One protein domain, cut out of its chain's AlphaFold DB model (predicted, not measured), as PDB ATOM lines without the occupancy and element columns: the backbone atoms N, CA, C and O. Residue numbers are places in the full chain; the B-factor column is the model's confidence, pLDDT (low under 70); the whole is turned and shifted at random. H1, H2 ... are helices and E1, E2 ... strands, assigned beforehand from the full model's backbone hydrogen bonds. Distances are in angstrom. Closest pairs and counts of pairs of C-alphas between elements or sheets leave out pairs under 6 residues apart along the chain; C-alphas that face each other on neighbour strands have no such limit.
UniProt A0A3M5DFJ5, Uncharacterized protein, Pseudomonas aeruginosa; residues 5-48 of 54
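AT A GLANCE: This is residues 5 to 48 of the 54 residues of an uncharacterized protein of Pseudomonas aeruginosa (UniProt A0A3M5DFJ5). A strongly twisted sheet of three strands has its long inner strand E2 paired first with E1 and farther along with E3, and one short helix, H1, covers part of one face over E2. The printed part has 44 residues, with one named helix and three named strands in the order H1, E1, E2, E3. The sheet's order is E1, E2, E3, all antiparallel, and the class is mixed, helices and strands. The whole is only just compact, close to loose, with a radius of gyration of the C-alphas of 10.9 A and spans of 31 by 22 by 15 A.

HOW THE PARTS SIT: H1, residues 5 to 13, is on the sheet over E2, residues 30 to 37, at a height over the sheet of 9.2 A. On the local plane, fitted to just 6 C-alphas of the sheet, H1 runs along the strands, at 8 degrees to E2. Their closest C-alphas are those of Leu 10 and Leu 37, 6.8 A apart. In H1 every O i to N i+4 pair is within hydrogen-bond range. E1, residues 19 to 23, and E2 form an antiparallel hairpin at 119 degrees, with N 19 and O 33 at 2.8 A. E2 and E3, residues 43 to 46, form another at 128 degrees, with N 36 and O 44 at 2.8 A. The three strands are a meander, each the antiparallel neighbour of the one before. The pairing is staggered: E2 pairs with E1 over residues 30 to 33 and with E3 over 34 to 37. E1 and E3 are edge strands and apart.

IN THESE COORDINATES: H1 begins at C-alpha 5 (35.796, -7.540, 34.418) and is 11.4 A long. E1 measures 11.1 A and E2 21.8 A from first to last C-alpha. E3 measures 9.5 A and ends at C-alpha 46 (53.230, -8.323, 29.550).

THE WHOLE: The C-alphas of Thr 12 and Thr 27, the two farthest apart, are 31.4 A apart. The printed part has no cut. The links H1 to E1 and E2 to E3 are tight, and E1 to E2 is short. Mean pLDDT of the printed part is 79.8, and residue 48 is under 70.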
ATOM      1  N   GLY A   5      35.692  -6.976  35.771       77.00
ATOM      2  CA  GLY A   5      35.796  -7.540  34.418       77.00
ATOM      3  C   GLY A   5      37.235  -7.783  33.935       77.00
ATOM      4  O   GLY A   5      37.471  -8.620  33.066       77.00
ATOM      5  N   GLN A   6      38.232  -7.096  34.506       70.44
ATOM      6  CA  GLN A   6      39.644  -7.381  34.226       70.44
ATOM      7  C   GLN A   6      40.123  -8.613  34.998       70.44
ATOM      8  O   GLN A   6      40.888  -9.403  34.452       70.44
ATOM      9  N   ILE A   7      39.644  -8.804  36.230       77.00
ATOM     10  CA  ILE A   7      39.925  -9.995  37.044       77.00
ATOM     11  C   ILE A   7      39.266 -11.229  36.414       77.00
ATOM     12  O   ILE A   7      39.914 -12.260  36.259       77.00
ATOM     13  N   GLU A   8      38.019 -11.111  35.960       79.62
ATOM     14  CA  GLU A   8      37.328 -12.181  35.237       79.62
ATOM     15  C   GLU A   8      38.069 -12.565  33.957       79.62
ATOM     16  O   GLU A   8      38.272 -13.750  33.705       79.62
ATOM     17  N   ALA A   9      38.540 -11.589  33.171       77.06
ATOM     18  CA  ALA A   9      39.324 -11.858  31.966       77.06
ATOM     19  C   ALA A   9      40.655 -12.567  32.272       77.06
ATOM     20  O   ALA A   9      41.066 -13.449  31.519       77.06
ATOM     21  N   LEU A  10      41.316 -12.225  33.380       79.75
ATOM     22  CA  LEU A  10      42.522 -12.916  33.836       79.75
ATOM     23  C   LEU A  10      42.236 -14.385  34.167       79.75
ATOM     24  O   LEU A  10      42.972 -15.257  33.716       79.75
ATOM     25  N   LEU A  11      41.167 -14.643  34.925       76.19
ATOM     26  CA  LEU A  11      40.793 -15.982  35.383       76.19
ATOM     27  C   LEU A  11      40.259 -16.862  34.245       76.19
ATOM     28  O   LEU A  11      40.544 -18.053  34.213       76.19
ATOM     29  N   THR A  12      39.521 -16.285  33.292       79.38
ATOM     30  CA  THR A  12      38.915 -17.037  32.176       79.38
ATOM     31  C   THR A  12      39.828 -17.170  30.961       79.38
ATOM     32  O   THR A  12      39.881 -18.233  30.352       79.38
ATOM     33  N   LYS A  13      40.549 -16.108  30.572       78.44
ATOM     34  CA  LYS A  13      41.397 -16.095  29.362       78.44
ATOM     35  C   LYS A  13      42.878 -16.316  29.658       78.44
ATOM     36  O   LYS A  13      43.675 -16.359  28.721       78.44
ATOM     37  N   GLY A  14      43.269 -16.364  30.933       81.12
ATOM     38  CA  GLY A  14      44.673 -16.404  31.344       81.12
ATOM     39  C   GLY A  14      45.439 -15.119  31.015       81.12
ATOM     40  O   GLY A  14      46.665 -15.102  31.069       81.12
ATOM     41  N   LYS A  15      44.755 -14.035  30.623       80.88
ATOM     42  CA  LYS A  15      45.371 -12.740  30.296       80.88
ATOM     43  C   LYS A  15      44.392 -11.584  30.483       80.88
ATOM     44  O   LYS A  15      43.245 -11.663  30.048       80.88
ATOM     45  N   THR A  16      44.850 -10.484  31.069       82.00
ATOM     46  CA  THR A  16      44.106  -9.222  31.133       82.00
ATOM     47  C   THR A  16      44.361  -8.379  29.889       82.00
ATOM     48  O   THR A  16      45.334  -8.571  29.159       82.00
ATOM     49  N   GLY A  17      43.507  -7.375  29.681       80.19
ATOM     50  CA  GLY A  17      43.858  -6.230  28.841       80.19
ATOM     51  C   GLY A  17      45.000  -5.402  29.446       80.19
ATOM     52  O   GLY A  17      45.435  -5.656  30.571       80.19
ATOM     53  N   ILE A  18      45.470  -4.399  28.699       81.56
ATOM     54  CA  ILE A  18      46.475  -3.445  29.184       81.56
ATOM     55  C   ILE A  18      45.872  -2.639  30.334       81.56
ATOM     56  O   ILE A  18      44.903  -1.899  30.159       81.56
ATOM     57  N   LEU A  19      46.463  -2.790  31.507       81.50
ATOM     58  CA  LEU A  19      46.165  -2.040  32.710       81.50
ATOM     59  C   LEU A  19      47.094  -0.831  32.747       81.50
ATOM     60  O   LEU A  19      48.306  -0.958  32.554       81.50
ATOM     61  N   LYS A  20      46.508   0.341  32.976       76.56
ATOM     62  CA  LYS A  20      47.241   1.603  33.044       76.56
ATOM     63  C   LYS A  20      47.491   2.016  34.484       76.56
ATOM     64  O   LYS A  20      46.672   1.740  35.361       76.56
ATOM     65  N   GLY A  21      48.598   2.722  34.705       73.00
ATOM     66  CA  GLY A  21      48.911   3.304  36.009       73.00
ATOM     67  C   GLY A  21      49.541   2.331  37.005       73.00
ATOM     68  O   GLY A  21      49.399   2.517  38.213       73.00
ATOM     69  N   PHE A  22      50.257   1.306  36.531       80.56
ATOM     70  CA  PHE A  22      51.130   0.548  37.421       80.56
ATOM     71  C   PHE A  22      52.289   1.419  37.867       80.56
ATOM     72  O   PHE A  22      53.012   1.960  37.041       80.56
ATOM     73  N   HIS A  23      52.509   1.512  39.170       78.25
ATOM     74  CA  HIS A  23      53.646   2.238  39.710       78.25
ATOM     75  C   HIS A  23      54.807   1.276  39.978       78.25
ATOM     76  O   HIS A  23      54.710   0.382  40.823       78.25
ATOM     77  N   SER A  24      55.921   1.445  39.265       76.12
ATOM     78  CA  SER A  24      57.095   0.602  39.477       76.12
ATOM     79  C   SER A  24      57.820   1.018  40.744       76.12
ATOM     80  O   SER A  24      58.411   2.092  40.807       76.12
ATOM     81  N   LYS A  25      57.871   0.132  41.738       75.75
ATOM     82  CA  LYS A  25      58.640   0.369  42.968       75.75
ATOM     83  C   LYS A  25      60.147   0.528  42.704       75.75
ATOM     84  O   LYS A  25      60.843   1.152  43.489       75.75
ATOM     85  N   LYS A  26      60.639  -0.032  41.591       77.12
ATOM     86  CA  LYS A  26      62.062  -0.049  41.220       77.12
ATOM     87  C   LYS A  26      62.521   1.231  40.520       77.12
ATOM     88  O   LYS A  26      63.683   1.597  40.633       77.12
ATOM     89  N   THR A  27      61.633   1.885  39.775       73.56
ATOM     90  CA  THR A  27      61.968   3.089  38.992       73.56
ATOM     91  C   THR A  27      61.162   4.324  39.388       73.56
ATOM     92  O   THR A  27      61.457   5.401  38.885       73.56
ATOM     93  N   GLY A  28      60.143   4.191  40.243       79.62
ATOM     94  CA  GLY A  28      59.233   5.280  40.622       79.62
ATOM     95  C   GLY A  28      58.365   5.794  39.469       79.62
ATOM     96  O   GLY A  28      57.747   6.847  39.580       79.62
ATOM     97  N   LYS A  29      58.350   5.091  38.329       79.19
ATOM     98  CA  LYS A  29      57.622   5.504  37.126       79.19
ATOM     99  C   LYS A  29      56.328   4.720  36.981       79.19
ATOM    100  O   LYS A  29      56.292   3.508  37.219       79.19
ATOM    101  N   SER A  30      55.300   5.422  36.528       80.62
ATOM    102  CA  SER A  30      54.048   4.826  36.086       80.62
ATOM    103  C   SER A  30      54.238   4.159  34.724       80.62
ATOM    104  O   SER A  30      54.865   4.732  33.832       80.62
ATOM    105  N   PHE A  31      53.716   2.951  34.560       82.62
ATOM    106  CA  PHE A  31      53.760   2.203  33.312       82.62
ATOM    107  C   PHE A  31      52.443   1.472  33.055       82.62
ATOM    108  O   PHE A  31      51.647   1.225  33.964       82.62
ATOM    109  N   ASP A  32      52.252   1.100  31.795       84.56
ATOM    110  CA  ASP A  32      51.101   0.340  31.332       84.56
ATOM    111  C   ASP A  32      51.551  -1.088  30.992       84.56
ATOM    112  O   ASP A  32      52.542  -1.284  30.280       84.56
ATOM    113  N   ALA A  33      50.840  -2.095  31.496       85.69
ATOM    114  CA  ALA A  33      51.143  -3.505  31.245       85.69
ATOM    115  C   ALA A  33      49.868  -4.354  31.279       85.69
ATOM    116  O   ALA A  33      48.898  -4.013  31.939       85.69
ATOM    117  N   ALA A  34      49.855  -5.480  30.582       85.62
ATOM    118  CA  ALA A  34      48.870  -6.532  30.799       85.62
ATOM    119  C   ALA A  34      49.409  -7.546  31.821       85.62
ATOM    120  O   ALA A  34      50.618  -7.678  31.990       85.62
ATOM    121  N   LEU A  35      48.524  -8.273  32.493       84.81
ATOM    122  CA  LEU A  35      48.859  -9.414  33.336       84.81
ATOM    123  C   LEU A  35      48.501 -10.694  32.590       84.81
ATOM    124  O   LEU A  35      47.418 -10.799  32.023       84.81
ATOM    125  N   LYS A  36      49.392 -11.675  32.593       86.50
ATOM    126  CA  LYS A  36      49.167 -13.002  32.025       86.50
ATOM    127  C   LYS A  36      49.321 -14.037  33.126       86.50
ATOM    128  O   LYS A  36      50.314 -14.016  33.838       86.50
ATOM    129  N   LEU A  37      48.357 -14.936  33.260       85.44
ATOM    130  CA  LEU A  37      48.471 -16.112  34.107       85.44
ATOM    131  C   LEU A  37      49.199 -17.197  33.304       85.44
ATOM    132  O   LEU A  37      48.754 -17.575  32.218       85.44
ATOM    133  N   ASN A  38      50.348 -17.654  33.790       81.00
ATOM    134  CA  ASN A  38      51.085 -18.747  33.166       81.00
ATOM    135  C   ASN A  38      50.605 -20.115  33.695       81.00
ATOM    136  O   ASN A  38      49.748 -20.195  34.575       81.00
ATOM    137  N   HIS A  39      51.148 -21.203  33.144       80.19
ATOM    138  CA  HIS A  39      50.753 -22.570  33.513       80.19
ATOM    139  C   HIS A  39      51.072 -22.943  34.972       80.19
ATOM    140  O   HIS A  39      50.495 -23.886  35.495       80.19
ATOM    141  N   GLU A  40      51.948 -22.191  35.642       83.19
ATOM    142  CA  GLU A  40      52.246 -22.341  37.072       83.19
ATOM    143  C   GLU A  40      51.322 -21.485  37.958       83.19
ATOM    144  O   GLU A  40      51.625 -21.254  39.126       83.19
ATOM    145  N   ALA A  41      50.222 -20.957  37.408       78.12
ATOM    146  CA  ALA A  41      49.338 -19.999  38.074       78.12
ATOM    147  C   ALA A  41      50.059 -18.723  38.565       78.12
ATOM    148  O   ALA A  41      49.578 -18.030  39.463       78.12
ATOM    149  N   LYS A  42      51.204 -18.373  37.961       82.06
ATOM    150  CA  LYS A  42      51.924 -17.129  38.252       82.06
ATOM    151  C   LYS A  42      51.468 -16.018  37.319       82.06
ATOM    152  O   LYS A  42      51.193 -16.237  36.140       82.06
ATOM    153  N   LEU A  43      51.430 -14.806  37.863       82.69
ATOM    154  CA  LEU A  43      51.137 -13.593  37.113       82.69
ATOM    155  C   LEU A  43      52.417 -13.010  36.517       82.69
ATOM    156  O   LEU A  43      53.332 -12.619  37.238       82.69
ATOM    157  N   GLU A  44      52.451 -12.910  35.196       84.56
ATOM    158  CA  GLU A  44      53.510 -12.275  34.422       84.56
ATOM    159  C   GLU A  44      53.039 -10.930  33.869       84.56
ATOM    160  O   GLU A  44      51.938 -10.806  33.331       84.56
ATOM    161  N   PHE A  45      53.894  -9.915  33.965       82.75
ATOM    162  CA  PHE A  45      53.641  -8.614  33.357       82.75
ATOM    163  C   PHE A  45      54.036  -8.640  31.877       82.75
ATOM    164  O   PHE A  45      55.204  -8.802  31.529       82.75
ATOM    165  N   VAL A  46      53.059  -8.434  30.999       83.00
ATOM    166  CA  VAL A  46      53.230  -8.323  29.550       83.00
ATOM    167  C   VAL A  46      53.163  -6.848  29.163       83.00
ATOM    168  O   VAL A  46      52.096  -6.242  29.095       83.00
ATOM    169  N   PHE A  47      54.318  -6.249  28.899       78.25
ATOM    170  CA  PHE A  47      54.431  -4.839  28.532       78.25
ATOM    171  C   PHE A  47      54.228  -4.669  27.023       78.25
ATOM    172  O   PHE A  47      54.991  -5.205  26.222       78.25
ATOM    173  N   SER A  48      53.206  -3.915  26.610       66.38
ATOM    174  CA  SER A  48      52.847  -3.759  25.187       66.38
ATOM    175  C   SER A  48      53.662  -2.696  24.448       66.38
ATOM    176  O   SER A  48      53.485  -2.512  23.247       66.38
TER     177      SER A  48